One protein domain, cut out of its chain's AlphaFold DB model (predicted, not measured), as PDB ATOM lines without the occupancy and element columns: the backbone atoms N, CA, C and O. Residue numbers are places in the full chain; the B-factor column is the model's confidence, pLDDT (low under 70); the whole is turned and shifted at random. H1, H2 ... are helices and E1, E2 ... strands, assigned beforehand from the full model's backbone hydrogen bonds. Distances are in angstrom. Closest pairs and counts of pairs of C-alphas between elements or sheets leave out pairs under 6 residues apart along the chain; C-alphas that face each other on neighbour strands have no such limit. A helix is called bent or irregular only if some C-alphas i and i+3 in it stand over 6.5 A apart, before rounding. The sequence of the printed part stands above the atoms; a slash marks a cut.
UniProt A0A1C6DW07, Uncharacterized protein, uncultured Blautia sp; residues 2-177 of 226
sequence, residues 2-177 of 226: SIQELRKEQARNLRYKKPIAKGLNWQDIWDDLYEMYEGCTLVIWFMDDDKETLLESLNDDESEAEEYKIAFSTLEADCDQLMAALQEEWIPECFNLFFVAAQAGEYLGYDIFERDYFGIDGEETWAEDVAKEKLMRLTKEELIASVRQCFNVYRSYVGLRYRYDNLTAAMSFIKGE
ATOM      1  N   SER A   2     180.750  26.483  57.810       89.88
ATOM      2  CA  SER A   2     182.127  26.902  57.533       89.88
ATOM      3  C   SER A   2     182.511  28.145  58.348       89.88
ATOM      4  O   SER A   2     181.655  28.879  58.840       89.88
ATOM      5  N   ILE A   3     183.814  28.425  58.474       88.88
ATOM      6  CA  ILE A   3     184.308  29.655  59.126       88.88
ATOM      7  C   ILE A   3     183.789  30.914  58.407       88.88
ATOM      8  O   ILE A   3     183.552  31.936  59.046       88.88
ATOM      9  N   GLN A   4     183.606  30.852  57.086       89.56
ATOM     10  CA  GLN A   4     183.064  31.968  56.309       89.56
ATOM     11  C   GLN A   4     181.575  32.188  56.591       89.56
ATOM     12  O   GLN A   4     181.171  33.326  56.810       89.56
ATOM     13  N   GLU A   5     180.786  31.114  56.662       88.75
ATOM     14  CA  GLU A   5     179.363  31.183  57.026       88.75
ATOM     15  C   GLU A   5     179.180  31.773  58.428       88.75
ATOM     16  O   GLU A   5     178.379  32.686  58.606       88.75
ATOM     17  N   LEU A   6     180.008  31.346  59.388       89.50
ATOM     18  CA  LEU A   6     180.033  31.903  60.745       89.50
ATOM     19  C   LEU A   6     180.309  33.412  60.757       89.50
ATOM     20  O   LEU A   6     179.640  34.159  61.465       89.50
ATOM     21  N   ARG A   7     181.292  33.882  59.978       88.50
ATOM     22  CA  ARG A   7     181.618  35.318  59.891       88.50
ATOM     23  C   ARG A   7     180.486  36.126  59.262       88.50
ATOM     24  O   ARG A   7     180.209  37.227  59.728       88.50
ATOM     25  N   LYS A   8     179.837  35.583  58.231       89.94
ATOM     26  CA  LYS A   8     178.703  36.226  57.560       89.94
ATOM     27  C   LYS A   8     177.495  36.351  58.490       89.94
ATOM     28  O   LYS A   8     176.895  37.417  58.579       89.94
ATOM     29  N   GLU A   9     177.169  35.292  59.226       88.50
ATOM     30  CA  GLU A   9     176.076  35.302  60.204       88.50
ATOM     31  C   GLU A   9     176.354  36.275  61.359       88.50
ATOM     32  O   GLU A   9     175.491  37.070  61.727       88.50
ATOM     33  N   GLN A  10     177.590  36.298  61.871       87.62
ATOM     34  CA  GLN A  10     178.009  37.283  62.871       87.62
ATOM     35  C   GLN A  10     177.870  38.723  62.367       87.62
ATOM     36  O   GLN A  10     177.385  39.575  63.107       87.62
ATOM     37  N   ALA A  11     178.277  39.008  61.127       88.06
ATOM     38  CA  ALA A  11     178.140  40.341  60.545       88.06
ATOM     39  C   ALA A  11     176.666  40.753  60.415       88.06
ATOM     40  O   ALA A  11     176.305  41.851  60.842       88.06
ATOM     41  N   ARG A  12     175.804  39.839  59.945       87.44
ATOM     42  CA  ARG A  12     174.354  40.056  59.866       87.44
ATOM     43  C   ARG A  12     173.752  40.401  61.226       87.44
ATOM     44  O   ARG A  12     173.023  41.383  61.337       87.44
ATOM     45  N   ASN A  13     174.118  39.655  62.265       87.94
ATOM     46  CA  ASN A  13     173.608  39.861  63.619       87.94
ATOM     47  C   ASN A  13     174.117  41.155  64.272       87.94
ATOM     48  O   ASN A  13     173.614  41.531  65.320       87.94
ATOM     49  N   LEU A  14     175.105  41.847  63.694       89.25
ATOM     50  CA  LEU A  14     175.676  43.086  64.239       89.25
ATOM     51  C   LEU A  14     175.230  44.358  63.504       89.25
ATOM     52  O   LEU A  14     175.596  45.453  63.941       89.25
ATOM     53  N   ARG A  15     174.425  44.245  62.440       90.31
ATOM     54  CA  ARG A  15     173.972  45.378  61.606       90.31
ATOM     55  C   ARG A  15     173.321  46.503  62.414       90.31
ATOM     56  O   ARG A  15     173.597  47.677  62.175       90.31
ATOM     57  N   TYR A  16     172.548  46.151  63.442       88.50
ATOM     58  CA  TYR A  16     171.866  47.105  64.325       88.50
ATOM     59  C   TYR A  16     172.811  48.067  65.070       88.50
ATOM     60  O   TYR A  16     172.357  49.079  65.596       88.50
ATOM     61  N   LYS A  17     174.123  47.787  65.140       90.00
ATOM     62  CA  LYS A  17     175.095  48.641  65.847       90.00
ATOM     63  C   LYS A  17     175.431  49.936  65.113       90.00
ATOM     64  O   LYS A  17     175.923  50.883  65.738       90.00
ATOM     65  N   LYS A  18     175.202  49.983  63.803       91.44
ATOM     66  CA  LYS A  18     175.339  51.184  62.971       91.44
ATOM     67  C   LYS A  18     174.056  51.362  62.157       91.44
ATOM     68  O   LYS A  18     174.076  51.090  60.957       91.44
ATOM     69  N   PRO A  19     172.949  51.729  62.822       92.38
ATOM     70  CA  PRO A  19     171.673  51.883  62.157       92.38
ATOM     71  C   PRO A  19     171.577  53.255  61.483       92.38
ATOM     72  O   PRO A  19     172.132  54.236  61.987       92.38
ATOM     73  N   ILE A  20     170.846  53.312  60.376       93.94
ATOM     74  CA  ILE A  20     170.468  54.533  59.658       93.94
ATOM     75  C   ILE A  20     168.996  54.438  59.235       93.94
ATOM     76  O   ILE A  20     168.487  53.336  59.024       93.94
ATOM     77  N   ALA A  21     168.317  55.578  59.105       92.88
ATOM     78  CA  ALA A  21     166.956  55.640  58.575       92.88
ATOM     79  C   ALA A  21     166.986  55.665  57.040       92.88
ATOM     80  O   ALA A  21     167.660  56.499  56.434       92.88
ATOM     81  N   LYS A  22     166.269  54.749  56.394       91.69
ATOM     82  CA  LYS A  22     166.198  54.664  54.930       91.69
ATOM     83  C   LYS A  22     165.486  55.893  54.351       91.69
ATOM     84  O   LYS A  22     164.388  56.218  54.794       91.69
ATOM     85  N   GLY A  23     166.095  56.562  53.373       89.50
ATOM     86  CA  GLY A  23     165.574  57.780  52.741       89.50
ATOM     87  C   GLY A  23     165.682  59.047  53.597       89.50
ATOM     88  O   GLY A  23     165.288  60.116  53.151       89.50
ATOM     89  N   LEU A  24     166.174  58.942  54.837       91.50
ATOM     90  CA  LEU A  24     166.304  60.048  55.794       91.50
ATOM     91  C   LEU A  24     167.624  59.938  56.570       91.50
ATOM     92  O   LEU A  24     167.680  60.128  57.786       91.50
ATOM     93  N   ASN A  25     168.694  59.579  55.867       94.44
ATOM     94  CA  ASN A  25     170.037  59.523  56.424       94.44
ATOM     95  C   ASN A  25     170.978  60.475  55.687       94.44
ATOM     96  O   ASN A  25     170.675  60.999  54.620       94.44
ATOM     97  N   TRP A  26     172.128  60.693  56.307       95.62
ATOM     98  CA  TRP A  26     173.174  61.584  55.842       95.62
ATOM     99  C   TRP A  26     173.640  61.276  54.413       95.62
ATOM    100  O   TRP A  26     173.827  62.208  53.641       95.62
ATOM    101  N   GLN A  27     173.801  59.992  54.065       94.88
ATOM    102  CA  GLN A  27     174.292  59.580  52.748       94.88
ATOM    103  C   GLN A  27     173.238  59.852  51.674       94.88
ATOM    104  O   GLN A  27     173.550  60.512  50.695       94.88
ATOM    105  N   ASP A  28     171.990  59.435  51.906       95.00
ATOM    106  CA  ASP A  28     170.896  59.667  50.954       95.00
ATOM    107  C   ASP A  28     170.710  61.168  50.671       95.00
ATOM    108  O   ASP A  28     170.544  61.569  49.526       95.00
ATOM    109  N   ILE A  29     170.784  62.019  51.704       96.31
ATOM    110  CA  ILE A  29     170.661  63.476  51.537       96.31
ATOM    111  C   ILE A  29     171.865  64.057  50.792       96.31
ATOM    112  O   ILE A  29     171.692  64.966  49.983       96.31
ATOM    113  N   TRP A  30     173.078  63.576  51.078       97.12
ATOM    114  CA  TRP A  30     174.276  63.998  50.355       97.12
ATOM    115  C   TRP A  30     174.165  63.668  48.866       97.12
ATOM    116  O   TRP A  30     174.387  64.543  48.031       97.12
ATOM    117  N   ASP A  31     173.797  62.427  48.548       96.56
ATOM    118  CA  ASP A  31     173.674  61.948  47.173       96.56
ATOM    119  C   ASP A  31     172.583  62.727  46.426       96.56
ATOM    120  O   ASP A  31     172.844  63.258  45.348       96.56
ATOM    121  N   ASP A  32     171.419  62.936  47.048       96.88
ATOM    122  CA  ASP A  32     170.355  63.786  46.502       96.88
ATOM    123  C   ASP A  32     170.821  65.231  46.241       96.88
ATOM    124  O   ASP A  32     170.481  65.824  45.218       96.88
ATOM    125  N   LEU A  33     171.566  65.842  47.172       97.75
ATOM    126  CA  LEU A  33     172.086  67.205  46.998       97.75
ATOM    127  C   LEU A  33     173.074  67.290  45.841       97.75
ATOM    128  O   LEU A  33     173.058  68.277  45.105       97.75
ATOM    129  N   TYR A  34     173.904  66.264  45.677       97.06
ATOM    130  CA  TYR A  34     174.845  66.177  44.575       97.06
ATOM    131  C   TYR A  34     174.123  66.013  43.231       97.06
ATOM    132  O   TYR A  34     174.432  66.733  42.286       97.06
ATOM    133  N   GLU A  35     173.099  65.156  43.161       96.06
ATOM    134  CA  GLU A  35     172.259  65.007  41.964       96.06
ATOM    135  C   GLU A  35     171.557  66.321  41.588       96.06
ATOM    136  O   GLU A  35     171.556  66.719  40.420       96.06
ATOM    137  N   MET A  36     170.993  67.037  42.569       95.94
ATOM    138  CA  MET A  36     170.378  68.348  42.332       95.94
ATOM    139  C   MET A  36     171.403  69.376  41.844       95.94
ATOM    140  O   MET A  36     171.117  70.119  40.904       95.94
ATOM    141  N   TYR A  37     172.592  69.407  42.454       95.62
ATOM    142  CA  TYR A  37     173.700  70.269  42.046       95.62
ATOM    143  C   TYR A  37     174.080  70.020  40.578       95.62
ATOM    144  O   TYR A  37     174.018  70.948  39.770       95.62
ATOM    145  N   GLU A  38     174.374  68.769  40.204       90.31
ATOM    146  CA  GLU A  38     174.739  68.412  38.825       90.31
ATOM    147  C   GLU A  38     173.605  68.709  37.835       90.31
ATOM    148  O   GLU A  38     173.849  69.204  36.730       90.31
ATOM    149  N   GLY A  39     172.357  68.457  38.238       87.75
ATOM    150  CA  GLY A  39     171.178  68.789  37.447       87.75
ATOM    151  C   GLY A  39     171.077  70.287  37.150       87.75
ATOM    152  O   GLY A  39     170.833  70.668  36.004       87.75
ATOM    153  N   CYS A  40     171.318  71.144  38.145       87.19
ATOM    154  CA  CYS A  40     171.379  72.593  37.947       87.19
ATOM    155  C   CYS A  40     172.519  72.992  37.009       87.19
ATOM    156  O   CYS A  40     172.279  73.742  36.062       87.19
ATOM    157  N   THR A  41     173.732  72.473  37.227       84.25
ATOM    158  CA  THR A  41     174.895  72.767  36.375       84.25
ATOM    159  C   THR A  41     174.612  72.409  34.914       84.25
ATOM    160  O   THR A  41     174.908  73.196  34.013       84.25
ATOM    161  N   LEU A  42     173.986  71.254  34.662       80.88
ATOM    162  CA  LEU A  42     173.614  70.817  33.316       80.88
ATOM    163  C   LEU A  42     172.598  71.762  32.664       80.88
ATOM    164  O   LEU A  42     172.733  72.092  31.485       80.88
ATOM    165  N   VAL A  43     171.587  72.205  33.418       81.69
ATOM    166  CA  VAL A  43     170.596  73.165  32.920       81.69
ATOM    167  C   VAL A  43     171.261  74.493  32.573       81.69
ATOM    168  O   VAL A  43     171.057  74.986  31.469       81.69
ATOM    169  N   ILE A  44     172.089  75.042  33.462       81.94
ATOM    170  CA  ILE A  44     172.795  76.313  33.237       81.94
ATOM    171  C   ILE A  44     173.666  76.227  31.981       81.94
ATOM    172  O   ILE A  44     173.616  77.122  31.140       81.94
ATOM    173  N   TRP A  45     174.408  75.128  31.819       75.94
ATOM    174  CA  TRP A  45     175.231  74.898  30.634       75.94
ATOM    175  C   TRP A  45     174.394  74.837  29.348       75.94
ATOM    176  O   TRP A  45     174.739  75.473  28.357       75.94
ATOM    177  N   PHE A  46     173.246  74.148  29.379       72.06
ATOM    178  CA  PHE A  46     172.312  74.115  28.251       72.06
ATOM    179  C   PHE A  46     171.785  75.513  27.887       72.06
ATOM    180  O   PHE A  46     171.672  75.840  26.710       72.06
ATOM    181  N   MET A  47     171.483  76.347  28.884       74.31
ATOM    182  CA  MET A  47     171.004  77.717  28.665       74.31
ATOM    183  C   MET A  47     172.073  78.634  28.055       74.31
ATOM    184  O   MET A  47     171.722  79.604  27.386       74.31
ATOM    185  N   ASP A  48     173.356  78.341  28.284       75.12
ATOM    186  CA  ASP A  48     174.473  79.088  27.702       75.12
ATOM    187  C   ASP A  48     174.777  78.680  26.254       75.12
ATOM    188  O   ASP A  48     175.054  79.552  25.428       75.12
ATOM    189  N   ASP A  49     174.684  77.387  25.930       68.25
ATOM    190  CA  ASP A  49     175.030  76.866  24.599       68.25
ATOM    191  C   ASP A  49     173.848  76.865  23.602       68.25
ATOM    192  O   ASP A  49     174.069  77.055  22.406       68.25
ATOM    193  N   ASP A  50     172.603  76.684  24.064       66.56
ATOM    194  CA  ASP A  50     171.388  76.575  23.230       66.56
ATOM    195  C   ASP A  50     170.315  77.604  23.632       66.56
ATOM    196  O   ASP A  50     169.124  77.313  23.799       66.56
ATOM    197  N   LYS A  51     170.760  78.850  23.831       67.44
ATOM    198  CA  LYS A  51     169.891  79.959  24.246       67.44
ATOM    199  C   LYS A  51     168.753  80.215  23.249       67.44
ATOM    200  O   LYS A  51     167.655  80.551  23.675       67.44
ATOM    201  N   GLU A  52     168.994  80.038  21.948       64.56
ATOM    202  CA  GLU A  52     167.993  80.277  20.894       64.56
ATOM    203  C   GLU A  52     166.777  79.348  21.036       64.56
ATOM    204  O   GLU A  52     165.650  79.831  21.068       64.56
ATOM    205  N   THR A  53     166.981  78.042  21.235       66.62
ATOM    206  CA  THR A  53     165.875  77.077  21.389       66.62
ATOM    207  C   THR A  53     165.049  77.331  22.655       66.62
ATOM    208  O   THR A  53     163.822  77.167  22.667       66.62
ATOM    209  N   LEU A  54     165.705  77.744  23.746       70.06
ATOM    210  CA  LEU A  54     165.003  78.117  24.972       70.06
ATOM    211  C   LEU A  54     164.193  79.408  24.792       70.06
ATOM    212  O   LEU A  54     163.053  79.464  25.247       70.06
ATOM    213  N   LEU A  55     164.757  80.420  24.129       70.88
ATOM    214  CA  LEU A  55     164.059  81.673  23.838       70.88
ATOM    215  C   LEU A  55     162.824  81.431  22.973       70.88
ATOM    216  O   LEU A  55     161.751  81.904  23.331       70.88
ATOM    217  N   GLU A  56     162.928  80.611  21.923       70.62
ATOM    218  CA  GLU A  56     161.767  80.222  21.110       70.62
ATOM    219  C   GLU A  56     160.658  79.588  21.967       70.62
ATOM    220  O   GLU A  56     159.474  79.876  21.789       70.62
ATOM    221  N   SER A  57     161.040  78.752  22.938       72.50
ATOM    222  CA  SER A  57     160.104  78.098  23.864       72.50
ATOM    223  C   SER A  57     159.458  79.072  24.862       72.50
ATOM    224  O   SER A  57     158.390  78.784  25.402       72.50
ATOM    225  N   LEU A  58     160.086  80.227  25.083       74.44
ATOM    226  CA  LEU A  58     159.637  81.310  25.959       74.44
ATOM    227  C   LEU A  58     159.075  82.510  25.176       74.44
ATOM    228  O   LEU A  58     159.029  83.619  25.698       74.44
ATOM    229  N   ASN A  59     158.637  82.319  23.925       76.75
ATOM    230  CA  ASN A  59     158.133  83.398  23.058       76.75
ATOM    231  C   ASN A  59     159.108  84.589  22.927       76.75
ATOM    232  O   ASN A  59     158.686  85.748  22.912       76.75
ATOM    233  N   ASP A  60     160.405  84.292  22.849       75.38
ATOM    234  CA  ASP A  60     161.517  85.243  22.789       75.38
ATOM    235  C   ASP A  60     161.645  86.165  24.026       75.38
ATOM    236  O   ASP A  60     162.223  87.253  23.941       75.38
ATOM    237  N   ASP A  61     161.142  85.746  25.198       80.31
ATOM    238  CA  ASP A  61     161.325  86.479  26.459       80.31
ATOM    239  C   ASP A  61     162.716  86.228  27.072       80.31
ATOM    240  O   ASP A  61     162.962  85.288  27.836       80.31
ATOM    241  N   GLU A  62     163.658  87.114  26.743       81.31
ATOM    242  CA  GLU A  62     165.015  87.089  27.299       81.31
ATOM    243  C   GLU A  62     165.062  87.304  28.817       81.31
ATOM    244  O   GLU A  62     165.991  86.817  29.466       81.31
ATOM    245  N   SER A  63     164.096  88.033  29.387       86.81
ATOM    246  CA  SER A  63     164.053  88.292  30.828       86.81
ATOM    247  C   SER A  63     163.690  87.019  31.574       86.81
ATOM    248  O   SER A  63     164.370  86.658  32.532       86.81
ATOM    249  N   GLU A  64     162.657  86.316  31.110       83.88
ATOM    250  CA  GLU A  64     162.227  85.053  31.708       83.88
ATOM    251  C   GLU A  64     163.333  83.989  31.608       83.88
ATOM    252  O   GLU A  64     163.644  83.316  32.595       83.88
ATOM    253  N   ALA A  65     164.011  83.890  30.460       82.06
ATOM    254  CA  ALA A  65     165.149  82.984  30.293       82.06
ATOM    255  C   ALA A  65     166.281  83.273  31.300       82.06
ATOM    256  O   ALA A  65     166.837  82.349  31.897       82.06
ATOM    257  N   GLU A  66     166.619  84.545  31.523       87.25
ATOM    258  CA  GLU A  66     167.644  84.926  32.499       87.25
ATOM    259  C   GLU A  66     167.190  84.656  33.946       87.25
ATOM    260  O   GLU A  66     167.984  84.194  34.767       87.25
ATOM    261  N   GLU A  67     165.909  84.866  34.267       89.94
ATOM    262  CA  GLU A  67     165.345  84.549  35.585       89.94
ATOM    263  C   GLU A  67     165.464  83.057  35.923       89.94
ATOM    264  O   GLU A  67     165.897  82.714  37.030       89.94
ATOM    265  N   TYR A  68     165.169  82.163  34.972       87.31
ATOM    266  CA  TYR A  68     165.388  80.724  35.155       87.31
ATOM    267  C   TYR A  68     166.858  80.407  35.410       87.31
ATOM    268  O   TYR A  68     167.172  79.619  36.304       87.31
ATOM    269  N   LYS A  69     167.768  81.048  34.671       88.19
ATOM    270  CA  LYS A  69     169.202  80.810  34.823       88.19
ATOM    271  C   LYS A  69     169.655  81.194  36.228       88.19
ATOM    272  O   LYS A  69     170.286  80.394  36.915       88.19
ATOM    273  N   ILE A  70     169.257  82.380  36.690       92.44
ATOM    274  CA  ILE A  70     169.542  82.867  38.045       92.44
ATOM    275  C   ILE A  70     168.948  81.927  39.103       92.44
ATOM    276  O   ILE A  70     169.603  81.649  40.114       92.44
ATOM    277  N   ALA A  71     167.730  81.422  38.889       94.69
ATOM    278  CA  ALA A  71     167.085  80.493  39.809       94.69
ATOM    279  C   ALA A  71     167.868  79.175  39.934       94.69
ATOM    280  O   ALA A  71     168.150  78.746  41.057       94.69
ATOM    281  N   PHE A  72     168.284  78.573  38.813       91.94
ATOM    282  CA  PHE A  72     169.105  77.358  38.819       91.94
ATOM    283  C   PHE A  72     170.497  77.599  39.421       91.94
ATOM    284  O   PHE A  72     170.931  76.802  40.249       91.94
ATOM    285  N   SER A  73     171.161  78.721  39.116       95.31
ATOM    286  CA  SER A  73     172.463  79.063  39.718       95.31
ATOM    287  C   SER A  73     172.377  79.297  41.229       95.31
ATOM    288  O   SER A  73     173.276  78.921  41.977       95.31
ATOM    289  N   THR A  74     171.284  79.899  41.703       97.50
ATOM    290  CA  THR A  74     171.053  80.076  43.144       97.50
ATOM    291  C   THR A  74     170.850  78.723  43.821       97.50
ATOM    292  O   THR A  74     171.398  78.482  44.894       97.50
ATOM    293  N   LEU A  75     170.088  77.821  43.195       97.00
ATOM    294  CA  LEU A  75     169.840  76.494  43.748       97.00
ATOM    295  C   LEU A  75     171.110  75.635  43.768       97.00
ATOM    296  O   LEU A  75     171.353  74.957  44.763       97.00
ATOM    297  N   GLU A  76     171.933  75.703  42.720       96.75
ATOM    298  CA  GLU A  76     173.261  75.080  42.669       96.75
ATOM    299  C   GLU A  76     174.130  75.537  43.854       96.75
ATOM    300  O   GLU A  76     174.635  74.710  44.617       96.75
ATOM    301  N   ALA A  77     174.240  76.852  44.066       97.94
ATOM    302  CA  ALA A  77     175.021  77.419  45.164       97.94
ATOM    303  C   ALA A  77     174.475  77.029  46.548       97.94
ATOM    304  O   ALA A  77     175.247  76.764  47.470       97.94
ATOM    305  N   ASP A  78     173.151  76.982  46.707       98.19
ATOM    306  CA  ASP A  78     172.520  76.547  47.953       98.19
ATOM    307  C   ASP A  78     172.757  75.043  48.220       98.19
ATOM    308  O   ASP A  78     172.921  74.650  49.380       98.19
ATOM    309  N   CYS A  79     172.800  74.196  47.179       98.00
ATOM    310  CA  CYS A  79     173.143  72.775  47.314       98.00
ATOM    311  C   CYS A  79     174.588  72.598  47.788       98.00
ATOM    312  O   CYS A  79     174.819  71.868  48.750       98.00
ATOM    313  N   ASP A  80     175.543  73.311  47.181       97.62
ATOM    314  CA  ASP A  80     176.955  73.288  47.590       97.62
ATOM    315  C   ASP A  80     177.138  73.729  49.052       97.62
ATOM    316  O   ASP A  80     177.782  73.048  49.855       97.62
ATOM    317  N   GLN A  81     176.465  74.814  49.452       97.69
ATOM    318  CA  GLN A  81     176.471  75.273  50.842       97.69
ATOM    319  C   GLN A  81     175.896  74.232  51.809       97.69
ATOM    320  O   GLN A  81     176.441  74.039  52.899       97.69
ATOM    321  N   LEU A  82     174.805  73.553  51.442       97.62
ATOM    322  CA  LEU A  82     174.207  72.542  52.310       97.62
ATOM    323  C   LEU A  82     175.050  71.260  52.377       97.62
ATOM    324  O   LEU A  82     175.133  70.655  53.447       97.62
ATOM    325  N   MET A  83     175.725  70.879  51.288       97.38
ATOM    326  CA  MET A  83     176.729  69.809  51.303       97.38
ATOM    327  C   MET A  83     177.883  70.158  52.249       97.38
ATOM    328  O   MET A  83     178.264  69.339  53.083       97.38
ATOM    329  N   ALA A  84     178.393  71.392  52.221       96.56
ATOM    330  CA  ALA A  84     179.397  71.830  53.191       96.56
ATOM    331  C   ALA A  84     178.869  71.759  54.637       96.56
ATOM    332  O   ALA A  84     179.558  71.247  55.523       96.56
ATOM    333  N   ALA A  85     177.625  72.191  54.866       96.06
ATOM    334  CA  ALA A  85     176.987  72.128  56.180       96.06
ATOM    335  C   ALA A  85     176.814  70.684  56.687       96.06
ATOM    336  O   ALA A  85     176.968  70.436  57.878       96.06
ATOM    337  N   LEU A  86     176.563  69.705  55.806       96.00
ATOM    338  CA  LEU A  86     176.471  68.282  56.171       96.00
ATOM    339  C   LEU A  86     177.758  67.720  56.795       96.00
ATOM    340  O   LEU A  86     177.710  66.678  57.453       96.00
ATOM    341  N   GLN A  87     178.896  68.381  56.592       94.56
ATOM    342  CA  GLN A  87     180.192  67.989  57.146       94.56
ATOM    343  C   GLN A  87     180.504  68.688  58.481       94.56
ATOM    344  O   GLN A  87     181.563  68.454  59.063       94.56
ATOM    345  N   GLU A  88     179.618  69.559  58.979       93.25
ATOM    346  CA  GLU A  88     179.857  70.310  60.212       93.25
ATOM    347  C   GLU A  88     179.761  69.433  61.469       93.25
ATOM    348  O   GLU A  88     178.836  68.638  61.623       93.25
ATOM    349  N   GLU A  89     180.721  69.654  62.374       90.75
ATOM    350  CA  GLU A  89     180.921  69.086  63.719       90.75
ATOM    351  C   GLU A  89     180.022  67.900  64.113       90.75
ATOM    352  O   GLU A  89     180.494  66.766  64.161       90.75
ATOM    353  N   TRP A  90     178.744  68.142  64.423       93.88
ATOM    354  CA  TRP A  90     177.867  67.123  65.004       93.88
ATOM    355  C   TRP A  90     177.108  66.286  63.976       93.88
ATOM    356  O   TRP A  90     176.592  65.222  64.322       93.88
ATOM    357  N   ILE A  91     176.989  66.746  62.733       94.38
ATOM    358  CA  ILE A  91     176.095  66.146  61.739       94.38
ATOM    359  C   ILE A  91     176.542  64.734  61.332       94.38
ATOM    360  O   ILE A  91     175.713  63.826  61.449       94.38
ATOM    361  N   PRO A  92     177.814  64.480  60.955       93.44
ATOM    362  CA  PRO A  92     178.251  63.135  60.568       93.44
ATOM    363  C   PRO A  92     178.043  62.080  61.666       93.44
ATOM    364  O   PRO A  92     177.819  60.904  61.376       93.44
ATOM    365  N   GLU A  93     178.098  62.491  62.935       92.50
ATOM    366  CA  GLU A  93     177.970  61.585  64.077       92.50
ATOM    367  C   GLU A  93     176.527  61.424  64.564       92.50
ATOM    368  O   GLU A  93     176.129  60.326  64.965       92.50
ATOM    369  N   CYS A  94     175.735  62.499  64.539       96.38
ATOM    370  CA  CYS A  94     174.437  62.542  65.211       96.38
ATOM    371  C   CYS A  94     173.245  62.449  64.258       96.38
ATOM    372  O   CYS A  94     172.201  61.948  64.676       96.38
ATOM    373  N   PHE A  95     173.367  62.888  63.001       96.38
ATOM    374  CA  PHE A  95     172.224  63.026  62.092       96.38
ATOM    375  C   PHE A  95     171.456  61.711  61.936       96.38
ATOM    376  O   PHE A  95     170.274  61.629  62.267       96.38
ATOM    377  N   ASN A  96     172.162  60.645  61.556       95.94
ATOM    378  CA  ASN A  96     171.572  59.314  61.403       95.94
ATOM    379  C   ASN A  96     170.968  58.788  62.710       95.94
ATOM    380  O   ASN A  96     169.906  58.168  62.704       95.94
ATOM    381  N   LEU A  97     171.636  59.047  63.839       95.88
ATOM    382  CA  LEU A  97     171.182  58.581  65.147       95.88
ATOM    383  C   LEU A  97     169.878  59.256  65.563       95.88
ATOM    384  O   LEU A  97     169.031  58.586  66.147       95.88
ATOM    385  N   PHE A  98     169.693  60.544  65.258       95.94
ATOM    386  CA  PHE A  98     168.458  61.251  65.586       95.94
ATOM    387  C   PHE A  98     167.248  60.662  64.869       95.94
ATOM    388  O   PHE A  98     166.239  60.411  65.525       95.94
ATOM    389  N   PHE A  99     167.343  60.386  63.566       94.56
ATOM    390  CA  PHE A  99     166.222  59.810  62.816       94.56
ATOM    391  C   PHE A  99     165.913  58.370  63.236       94.56
ATOM    392  O   PHE A  99     164.744  58.016  63.375       94.56
ATOM    393  N   VAL A 100     166.935  57.566  63.550       93.75
ATOM    394  CA  VAL A 100     166.726  56.224  64.119       93.75
ATOM    395  C   VAL A 100     166.094  56.307  65.514       93.75
ATOM    396  O   VAL A 100     165.125  55.611  65.796       93.75
ATOM    397  N   ALA A 101     166.594  57.175  66.398       93.19
ATOM    398  CA  ALA A 101     166.055  57.327  67.751       93.19
ATOM    399  C   ALA A 101     164.625  57.900  67.766       93.19
ATOM    400  O   ALA A 101     163.854  57.583  68.672       93.19
ATOM    401  N   ALA A 102     164.276  58.721  66.770       91.44
ATOM    402  CA  ALA A 102     162.939  59.278  66.559       91.44
ATOM    403  C   ALA A 102     161.958  58.303  65.886       91.44
ATOM    404  O   ALA A 102     160.807  58.663  65.654       91.44
ATOM    405  N   GLN A 103     162.404  57.085  65.586       90.12
ATOM    406  CA  GLN A 103     161.628  56.054  64.911       90.12
ATOM    407  C   GLN A 103     161.151  56.424  63.499       90.12
ATOM    408  O   GLN A 103     160.021  56.135  63.101       90.12
ATOM    409  N   ALA A 104     162.006  57.106  62.732       86.00
ATOM    410  CA  ALA A 104     161.672  57.542  61.383       86.00
ATOM    411  C   ALA A 104     161.865  56.412  60.355       86.00
ATOM    412  O   ALA A 104     162.988  56.107  59.955       86.00
ATOM    413  N   GLY A 105     160.753  55.846  59.882       84.44
ATOM    414  CA  GLY A 105     160.725  54.940  58.732       84.44
ATOM    415  C   GLY A 105     161.338  53.559  58.986       84.44
ATOM    416  O   GLY A 105     161.326  53.043  60.099       84.44
ATOM    417  N   GLU A 106     161.827  52.937  57.913       89.75
ATOM    418  CA  GLU A 106     162.538  51.655  57.961       89.75
ATOM    419  C   GLU A 106     164.026  51.876  58.262       89.75
ATOM    420  O   GLU A 106     164.613  52.875  57.838       89.75
ATOM    421  N   TYR A 107     164.669  50.918  58.934       90.81
ATOM    422  CA  TYR A 107     166.094  51.014  59.258       90.81
ATOM    423  C   TYR A 107     166.959  50.110  58.387       90.81
ATOM    424  O   TYR A 107     166.634  48.947  58.125       90.81
ATOM    425  N   LEU A 108     168.128  50.633  58.032       92.12
ATOM    426  CA  LEU A 108     169.234  49.863  57.483       92.12
ATOM    427  C   LEU A 108     170.354  49.778  58.521       92.12
ATOM    428  O   LEU A 108     170.502  50.657  59.368       92.12
ATOM    429  N   GLY A 109     171.163  48.728  58.455       91.88
ATOM    430  CA  GLY A 109     172.317  48.537  59.322       91.88
ATOM    431  C   GLY A 109     173.541  48.080  58.546       91.88
ATOM    432  O   GLY A 109     173.435  47.274  57.619       91.88
ATOM    433  N   TYR A 110     174.704  48.599  58.937       92.50
ATOM    434  CA  TYR A 110     175.963  48.328  58.248       92.50
ATOM    435  C   TYR A 110     176.436  46.885  58.462       92.50
ATOM    436  O   TYR A 110     176.702  46.464  59.592       92.50
ATOM    437  N   ASP A 111     176.602  46.145  57.373       92.56
ATOM    438  CA  ASP A 111     177.191  44.815  57.357       92.56
ATOM    439  C   ASP A 111     178.697  44.916  57.086       92.56
ATOM    440  O   ASP A 111     179.134  45.270  55.996       92.56
ATOM    441  N   ILE A 112     179.526  44.591  58.083       91.19
ATOM    442  CA  ILE A 112     180.989  44.697  57.956       91.19
ATOM    443  C   ILE A 112     181.592  43.683  56.973       91.19
ATOM    444  O   ILE A 112     182.696  43.901  56.468       91.19
ATOM    445  N   PHE A 113     180.911  42.560  56.738       90.56
ATOM    446  CA  PHE A 113     181.397  41.517  55.843       90.56
ATOM    447  C   PHE A 113     181.128  41.899  54.387       90.56
ATOM    448  O   PHE A 113     182.045  41.841  53.571       90.56
ATOM    449  N   GLU A 114     179.905  42.341  54.094       91.25
ATOM    450  CA  GLU A 114     179.488  42.784  52.756       91.25
ATOM    451  C   GLU A 114     179.930  44.232  52.450       91.25
ATOM    452  O   GLU A 114     180.007  44.624  51.291       91.25
ATOM    453  N   ARG A 115     180.300  44.999  53.487       91.62
ATOM    454  CA  ARG A 115     180.697  46.421  53.445       91.62
ATOM    455  C   ARG A 115     179.607  47.363  52.936       91.62
ATOM    456  O   ARG A 115     179.926  48.407  52.375       91.62
ATOM    457  N   ASP A 116     178.355  47.018  53.198       93.31
ATOM    458  CA  ASP A 116     177.185  47.743  52.705       93.31
ATOM    459  C   ASP A 116     176.052  47.748  53.745       93.31
ATOM    460  O   ASP A 116     176.108  47.032  54.753       93.31
ATOM    461  N   TYR A 117     175.038  48.580  53.533       91.88
ATOM    462  CA  TYR A 117     173.860  48.689  54.380       91.88
ATOM    463  C   TYR A 117     172.751  47.739  53.925       91.88
ATOM    464  O   TYR A 117     172.378  47.680  52.760       91.88
ATOM    465  N   PHE A 118     172.172  47.011  54.880       91.50
ATOM    466  CA  PHE A 118     171.066  46.086  54.631       91.50
ATOM    467  C   PHE A 118     169.919  46.339  55.600       91.50
ATOM    468  O   PHE A 118     170.146  46.792  56.721       91.50
ATOM    469  N   GLY A 119     168.702  45.971  55.196       89.62
ATOM    470  CA  GLY A 119     167.531  46.008  56.070       89.62
ATOM    471  C   GLY A 119     167.756  45.269  57.392       89.62
ATOM    472  O   GLY A 119     168.435  44.232  57.444       89.62
ATOM    473  N   ILE A 120     167.198  45.837  58.460       85.31
ATOM    474  CA  ILE A 120     167.146  45.226  59.788       85.31
ATOM    475  C   ILE A 120     165.731  44.662  59.968       85.31
ATOM    476  O   ILE A 120     164.780  45.424  60.116       85.31
ATOM    477  N   ASP A 121     165.587  43.336  59.937       68.25
ATOM    478  CA  ASP A 121     164.292  42.677  60.146       68.25
ATOM    479  C   ASP A 121     163.889  42.759  61.631       68.25
ATOM    480  O   ASP A 121     164.653  42.383  62.526       68.25
ATOM    481  N   GLY A 122     162.696  43.299  61.893       59.84
ATOM    482  CA  GLY A 122     162.205  43.624  63.231       59.84
ATOM    483  C   GLY A 122     161.482  42.471  63.922       59.84
ATOM    484  O   GLY A 122     160.269  42.345  63.804       59.84
ATOM    485  N   GLU A 123     162.209  41.697  64.721       51.84
ATOM    486  CA  GLU A 123     161.631  41.033  65.906       51.84
ATOM    487  C   GLU A 123     162.350  41.452  67.206       51.84
ATOM    488  O   GLU A 123     161.748  41.435  68.276       51.84
ATOM    489  N   GLU A 124     163.591  41.949  67.118       54.25
ATOM    490  CA  GLU A 124     164.380  42.465  68.247       54.25
ATOM    491  C   GLU A 124     164.927  43.867  67.906       54.25
ATOM    492  O   GLU A 124     166.040  44.023  67.404       54.25
ATOM    493  N   THR A 125     164.140  44.930  68.112       62.25
ATOM    494  CA  THR A 125     164.514  46.311  67.734       62.25
ATOM    495  C   THR A 125     165.544  46.936  68.685       62.25
ATOM    496  O   THR A 125     165.254  47.880  69.412       62.25
ATOM    497  N   TRP A 126     166.788  46.449  68.652       78.62
ATOM    498  CA  TRP A 126     167.931  47.033  69.377       78.62
ATOM    499  C   TRP A 126     168.493  48.307  68.731       78.62
ATOM    500  O   TRP A 126     169.264  49.028  69.359       78.62
ATOM    501  N   ALA A 127     168.153  48.587  67.471       87.44
ATOM    502  CA  ALA A 127     168.718  49.708  66.716       87.44
ATOM    503  C   ALA A 127     168.414  51.069  67.369       87.44
ATOM    504  O   ALA A 127     169.305  51.907  67.517       87.44
ATOM    505  N   GLU A 128     167.171  51.263  67.805       90.44
ATOM    506  CA  GLU A 128     166.722  52.493  68.459       90.44
ATOM    507  C   GLU A 128     167.385  52.682  69.816       90.44
ATOM    508  O   GLU A 128     167.832  53.780  70.135       90.44
ATOM    509  N   ASP A 129     167.482  51.612  70.605       90.50
ATOM    510  CA  ASP A 129     168.114  51.659  71.920       90.50
ATOM    511  C   ASP A 129     169.611  51.942  71.794       90.50
ATOM    512  O   ASP A 129     170.128  52.802  72.500       90.50
ATOM    513  N   VAL A 130     170.295  51.345  70.812       91.75
ATOM    514  CA  VAL A 130     171.690  51.687  70.496       91.75
ATOM    515  C   VAL A 130     171.832  53.151  70.075       91.75
ATOM    516  O   VAL A 130     172.796  53.810  70.474       91.75
ATOM    517  N   ALA A 131     170.911  53.680  69.264       93.50
ATOM    518  CA  ALA A 131     170.939  55.085  68.866       93.50
ATOM    519  C   ALA A 131     170.725  56.013  70.074       93.50
ATOM    520  O   ALA A 131     171.519  56.931  70.287       93.50
ATOM    521  N   LYS A 132     169.727  55.720  70.919       94.06
ATOM    522  CA  LYS A 132     169.455  56.441  72.173       94.06
ATOM    523  C   LYS A 132     170.659  56.398  73.108       94.06
ATOM    524  O   LYS A 132     171.085  57.446  73.573       94.06
ATOM    525  N   GLU A 133     171.250  55.229  73.343       94.69
ATOM    526  CA  GLU A 133     172.428  55.076  74.201       94.69
ATOM    527  C   GLU A 133     173.613  55.917  73.722       94.69
ATOM    528  O   GLU A 133     174.332  56.484  74.544       94.69
ATOM    529  N   LYS A 134     173.836  56.009  72.405       95.19
ATOM    530  CA  LYS A 134     174.884  56.870  71.838       95.19
ATOM    531  C   LYS A 134     174.572  58.347  72.058       95.19
ATOM    532  O   LYS A 134     175.446  59.068  72.527       95.19
ATOM    533  N   LEU A 135     173.337  58.776  71.792       96.31
ATOM    534  CA  LEU A 135     172.903  60.159  72.011       96.31
ATOM    535  C   LEU A 135     172.937  60.551  73.498       96.31
ATOM    536  O   LEU A 135     173.308  61.670  73.829       96.31
ATOM    537  N   MET A 136     172.627  59.625  74.410       96.31
ATOM    538  CA  MET A 136     172.670  59.844  75.863       96.31
ATOM    539  C   MET A 136     174.088  60.024  76.429       96.31
ATOM    540  O   MET A 136     174.227  60.365  77.603       96.31
ATOM    541  N   ARG A 137     175.142  59.799  75.631       96.50
ATOM    542  CA  ARG A 137     176.530  60.107  76.021       96.50
ATOM    543  C   ARG A 137     176.875  61.584  75.854       96.50
ATOM    544  O   ARG A 137     177.864  62.017  76.437       96.50
ATOM    545  N   LEU A 138     176.081  62.326  75.083       96.88
ATOM    546  CA  LEU A 138     176.219  63.769  74.939       96.88
ATOM    547  C   LEU A 138     175.749  64.472  76.218       96.88
ATOM    548  O   LEU A 138     174.778  64.067  76.866       96.88
ATOM    549  N   THR A 139     176.415  65.566  76.565       97.94
ATOM    550  CA  THR A 139     175.900  66.530  77.540       97.94
ATOM    551  C   THR A 139     174.610  67.173  77.025       97.94
ATOM    552  O   THR A 139     174.277  67.107  75.840       97.94
ATOM    553  N   LYS A 140     173.851  67.824  77.913       97.88
ATOM    554  CA  LYS A 140     172.611  68.507  77.509       97.88
ATOM    555  C   LYS A 140     172.900  69.623  76.505       97.88
ATOM    556  O   LYS A 140     172.127  69.820  75.573       97.88
ATOM    557  N   GLU A 141     174.008  70.330  76.694       97.81
ATOM    558  CA  GLU A 141     174.484  71.397  75.823       97.81
ATOM    559  C   GLU A 141     174.849  70.863  74.428       97.81
ATOM    560  O   GLU A 141     174.368  71.402  73.430       97.81
ATOM    561  N   GLU A 142     175.617  69.771  74.349       97.56
ATOM    562  CA  GLU A 142     175.977  69.108  73.083       97.56
ATOM    563  C   GLU A 142     174.750  68.522  72.375       97.56
ATOM    564  O   GLU A 142     174.607  68.652  71.160       97.56
ATOM    565  N   LEU A 143     173.815  67.927  73.121       97.19
ATOM    566  CA  LEU A 143     172.567  67.410  72.559       97.19
ATOM    567  C   LEU A 143     171.738  68.537  71.924       97.19
ATOM    568  O   LEU A 143     171.245  68.394  70.811       97.19
ATOM    569  N   ILE A 144     171.606  69.685  72.595       97.12
ATOM    570  CA  ILE A 144     170.888  70.843  72.038       97.12
ATOM    571  C   ILE A 144     171.606  71.383  70.792       97.12
ATOM    572  O   ILE A 144     170.950  71.713  69.801       97.12
ATOM    573  N   ALA A 145     172.939  71.471  70.820       96.69
ATOM    574  CA  ALA A 145     173.732  71.949  69.690       96.69
ATOM    575  C   ALA A 145     173.617  71.026  68.464       96.69
ATOM    576  O   ALA A 145     173.351  71.508  67.359       96.69
ATOM    577  N   SER A 146     173.750  69.716  68.673       97.00
ATOM    578  CA  SER A 146     173.656  68.691  67.630       97.00
ATOM    579  C   SER A 146     172.252  68.598  67.035       97.00
ATOM    580  O   SER A 146     172.120  68.597  65.810       97.00
ATOM    581  N   VAL A 147     171.193  68.625  67.861       95.94
ATOM    582  CA  VAL A 147     169.798  68.693  67.380       95.94
ATOM    583  C   VAL A 147     169.604  69.924  66.501       95.94
ATOM    584  O   VAL A 147     169.072  69.807  65.400       95.94
ATOM    585  N   ARG A 148     170.060  71.101  66.951       95.56
ATOM    586  CA  ARG A 148     169.933  72.347  66.183       95.56
ATOM    587  C   ARG A 148     170.601  72.236  64.811       95.56
ATOM    588  O   ARG A 148     169.983  72.625  63.826       95.56
ATOM    589  N   GLN A 149     171.833  71.728  64.741       95.25
ATOM    590  CA  GLN A 149     172.538  71.553  63.465       95.25
ATOM    591  C   GLN A 149     171.806  70.560  62.551       95.25
ATOM    592  O   GLN A 149     171.455  70.912  61.426       95.25
ATOM    593  N   CYS A 150     171.480  69.365  63.054       96.25
ATOM    594  CA  CYS A 150     170.844  68.315  62.255       96.25
ATOM    595  C   CYS A 150     169.464  68.739  61.725       96.25
ATOM    596  O   CYS A 150     169.157  68.540  60.551       96.25
ATOM    597  N   PHE A 151     168.634  69.367  62.563       94.62
ATOM    598  CA  PHE A 151     167.291  69.797  62.160       94.62
ATOM    599  C   PHE A 151     167.324  70.978  61.191       94.62
ATOM    600  O   PHE A 151     166.476  71.053  60.303       94.62
ATOM    601  N   ASN A 152     168.292  71.889  61.333       95.25
ATOM    602  CA  ASN A 152     168.467  72.972  60.370       95.25
ATOM    603  C   ASN A 152     168.862  72.426  58.997       95.25
ATOM    604  O   ASN A 152     168.266  72.841  58.008       95.25
ATOM    605  N   VAL A 153     169.789  71.464  58.939       95.69
ATOM    606  CA  VAL A 153     170.165  70.811  57.677       95.69
ATOM    607  C   VAL A 153     168.979  70.100  57.044       95.69
ATOM    608  O   VAL A 153     168.681  70.342  55.878       95.69
ATOM    609  N   TYR A 154     168.238  69.303  57.818       95.94
ATOM    610  CA  TYR A 154     167.055  68.618  57.303       95.94
ATOM    611  C   TYR A 154     165.994  69.598  56.777       95.94
ATOM    612  O   TYR A 154     165.470  69.423  55.678       95.94
ATOM    613  N   ARG A 155     165.705  70.673  57.523       96.19
ATOM    614  CA  ARG A 155     164.771  71.722  57.087       96.19
ATOM    615  C   ARG A 155     165.222  72.369  55.774       96.19
ATOM    616  O   ARG A 155     164.387  72.579  54.894       96.19
ATOM    617  N   SER A 156     166.503  72.714  55.661       96.88
ATOM    618  CA  SER A 156     167.068  73.318  54.452       96.88
ATOM    619  C   SER A 156     166.995  72.363  53.263       96.88
ATOM    620  O   SER A 156     166.584  72.786  52.186       96.88
ATOM    621  N   TYR A 157     167.298  71.080  53.473       97.56
ATOM    622  CA  TYR A 157     167.195  70.037  52.452       97.56
ATOM    623  C   TYR A 157     165.769  69.910  51.905       97.56
ATOM    624  O   TYR A 157     165.577  69.998  50.696       97.56
ATOM    625  N   VAL A 158     164.752  69.803  52.769       96.62
ATOM    626  CA  VAL A 158     163.345  69.709  52.328       96.62
ATOM    627  C   VAL A 158     162.937  70.928  51.494       96.62
ATOM    628  O   VAL A 158     162.272  70.793  50.468       96.62
ATOM    629  N   GLY A 159     163.351  72.129  51.915       96.06
ATOM    630  CA  GLY A 159     163.091  73.356  51.162       96.06
ATOM    631  C   GLY A 159     163.813  73.401  49.812       96.06
ATOM    632  O   GLY A 159     163.249  73.885  48.832       96.06
ATOM    633  N   LEU A 160     165.047  72.895  49.747       96.75
ATOM    634  CA  LEU A 160     165.818  72.798  48.509       96.75
ATOM    635  C   LEU A 160     165.211  71.805  47.532       96.75
ATOM    636  O   LEU A 160     164.955  72.183  46.392       96.75
ATOM    637  N   ARG A 161     164.898  70.594  47.999       96.75
ATOM    638  CA  ARG A 161     164.284  69.555  47.174       96.75
ATOM    639  C   ARG A 161     162.983  70.039  46.547       96.75
ATOM    640  O   ARG A 161     162.805  69.942  45.341       96.75
ATOM    641  N   TYR A 162     162.128  70.684  47.343       95.31
ATOM    642  CA  TYR A 162     160.895  71.281  46.837       95.31
ATOM    643  C   TYR A 162     161.147  72.353  45.765       95.31
ATOM    644  O   TYR A 162     160.448  72.389  44.754       95.31
ATOM    645  N   ARG A 163     162.128  73.249  45.955       95.75
ATOM    646  CA  ARG A 163     162.468  74.257  44.933       95.75
ATOM    647  C   ARG A 163     162.991  73.607  43.652       95.75
ATOM    648  O   ARG A 163     162.583  74.028  42.573       95.75
ATOM    649  N   TYR A 164     163.837  72.589  43.775       95.38
ATOM    650  CA  TYR A 164     164.411  71.870  42.642       95.38
ATOM    651  C   TYR A 164     163.344  71.140  41.830       95.38
ATOM    652  O   TYR A 164     163.288  71.307  40.614       95.38
ATOM    653  N   ASP A 165     162.459  70.396  42.496       92.12
ATOM    654  CA  ASP A 165     161.384  69.654  41.835       92.12
ATOM    655  C   ASP A 165     160.448  70.612  41.070       92.12
ATOM    656  O   ASP A 165     160.074  70.339  39.931       92.12
ATOM    657  N   ASN A 166     160.117  71.774  41.653       90.00
ATOM    658  CA  ASN A 166     159.280  72.780  40.988       90.00
ATOM    659  C   ASN A 166     159.973  73.435  39.788       90.00
ATOM    660  O   ASN A 166     159.349  73.584  38.738       90.00
ATOM    661  N   LEU A 167     161.242  73.830  39.929       90.88
ATOM    662  CA  LEU A 167     162.002  74.446  38.836       90.88
ATOM    663  C   LEU A 167     162.213  73.462  37.684       90.88
ATOM    664  O   LEU A 167     162.018  73.822  36.525       90.88
ATOM    665  N   THR A 168     162.547  72.211  37.994       86.50
ATOM    666  CA  THR A 168     162.721  71.156  36.991       86.50
ATOM    667  C   THR A 168     161.403  70.854  36.279       86.50
ATOM    668  O   THR A 168     161.382  70.778  35.054       86.50
ATOM    669  N   ALA A 169     160.281  70.770  37.003       84.88
ATOM    670  CA  ALA A 169     158.967  70.575  36.389       84.88
ATOM    671  C   ALA A 169     158.573  71.731  35.451       84.88
ATOM    672  O   ALA A 169     158.088  71.486  34.345       84.88
ATOM    673  N   ALA A 170     158.814  72.982  35.860       83.88
ATOM    674  CA  ALA A 170     158.586  74.149  35.011       83.88
ATOM    675  C   ALA A 170     159.473  74.114  33.753       83.88
ATOM    676  O   ALA A 170     158.987  74.325  32.643       83.88
ATOM    677  N   MET A 171     160.750  73.759  33.903       79.06
ATOM    678  CA  MET A 171     161.687  73.655  32.784       79.06
ATOM    679  C   MET A 171     161.301  72.542  31.795       79.06
ATOM    680  O   MET A 171     161.343  72.761  30.586       79.06
ATOM    681  N   SER A 172     160.864  71.372  32.270       77.00
ATOM    682  CA  SER A 172     160.356  70.297  31.400       77.00
ATOM    683  C   SER A 172     159.072  70.692  30.660       77.00
ATOM    684  O   SER A 172     158.862  70.266  29.519       77.00
ATOM    685  N   PHE A 173     158.219  71.527  31.265       72.56
ATOM    686  CA  PHE A 173     157.065  72.115  30.583       72.56
ATOM    687  C   PHE A 173     157.499  73.056  29.451       72.56
ATOM    688  O   PHE A 173     157.033  72.889  28.325       72.56
ATOM    689  N   ILE A 174     158.440  73.967  29.722       71.62
ATOM    690  CA  ILE A 174     158.977  74.915  28.730       71.62
ATOM    691  C   ILE A 174     159.650  74.182  27.568       71.62
ATOM    692  O   ILE A 174     159.355  74.454  26.410       71.62
ATOM    693  N   LYS A 175     160.494  73.183  27.853       66.56
ATOM    694  CA  LYS A 175     161.201  72.395  26.828       66.56
ATOM    695  C   LYS A 175     160.288  71.488  25.996       66.56
ATOM    696  O   LYS A 175     160.762  70.791  25.100       66.56
ATOM    697  N   GLY A 176     158.988  71.446  26.292       62.84
ATOM    698  CA  GLY A 176     158.046  70.579  25.595       62.84
ATOM    699  C   GLY A 176     158.332  69.089  25.804       62.84
ATOM    700  O   GLY A 176     157.873  68.274  25.007       62.84
ATOM    701  N   GLU A 177     159.051  68.703  26.866       54.38
ATOM    702  CA  GLU A 177     159.259  67.290  27.227       54.38
ATOM    703  C   GLU A 177     157.922  66.614  27.584       54.38
ATOM    704  O   GLU A 177     157.744  65.413  27.377       54.38
TER     705      GLU A 177
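This is residues 2 to 177 of the 226 residues of an uncharacterized protein of uncultured Blautia sp (UniProt A0A1C6DW07). A small three-stranded sheet and the short helices H5 and H6 make a head at one end of a loose up-and-down bundle of three long helices, H2, H4 and H7. H1 lies beyond the sheet at the far end of the head, and short H3 lies between H2 and H4 along the chain at the opposite end of the bundle. The printed part has 176 residues with seven named helices and three named strands, in the order H1 E1 H2 H3 H4 H5 E2 E3 H6 H7; the sheet runs E1 E2 E3, antiparallel, and the class is mostly helix. The whole is loose, with a radius of gyration of the C-alphas of 21.3 A, and spans 67 by 46 by 23 A.

The strands are E1, residues 19 to 21, E2, residues 107 to 111, 12.9 A long, and E3, residues 116 to 119, 10.4 A. H1 is residues 3 to 13, 15.5 A, beginning at C-alpha 3 at (184.308, 29.655, 59.126). H5 is residues 91 to 101, 14.7 A, and is irregular, with C-alphas 93 and 96 7.3 A apart; H6 is residues 126 to 135, 14.3 A. H2 is residues 26 to 49, 34.8 A, H3 is residues 51 to 57, and H4 is residues 62 to 86, 36.3 A. H7, residues 140 to 174, is 51.1 A long and ends at C-alpha 174 at (158.977, 74.915, 28.730).

E1 and E2 are antiparallel neighbours, with N 20 and O 108 within hydrogen-bond range at 2.9 A. E2 and E3 form a hairpin, with N 109 and O 118 at 2.8 A. H1, H5 and H6 are on the sheet but only graze it, H1 with residues 8 to 13. H5 touches H6, the closest C-alphas being those of Ala 101 and Glu 128, 4.9 A, and with H7 is about perpendicular at 89 degrees, touching residues 146 to 150 alone. H2 touches H4, Tyr 37 to Glu 76 at 4.9 A between C-alphas, at a shallow tilt of 26 degrees, opposite ways. H4 touches H7 at residues 153 to 167 of H7 alone, the C-alphas of Leu 82 and Val 153 being closest, 6.9 A. H3 and H4 only just touch, with 3 pairs of C-alphas within 8 A, closest Leu 55 and Glu 62, 6.5 A. Every O i to N i+4 pair is within hydrogen-bond range in H1, H2, H3, H4, H6 and H7; in H5, 5 of 7 are.

The C-alphas of Ser 2 and Asp 60, the two farthest apart, are 71.0 A apart. The printed part has no cut and no long link. The mean pLDDT of the printed part is 88.7, and residues 49 to 53, 121 to 125 and 175 to 177 are under 70.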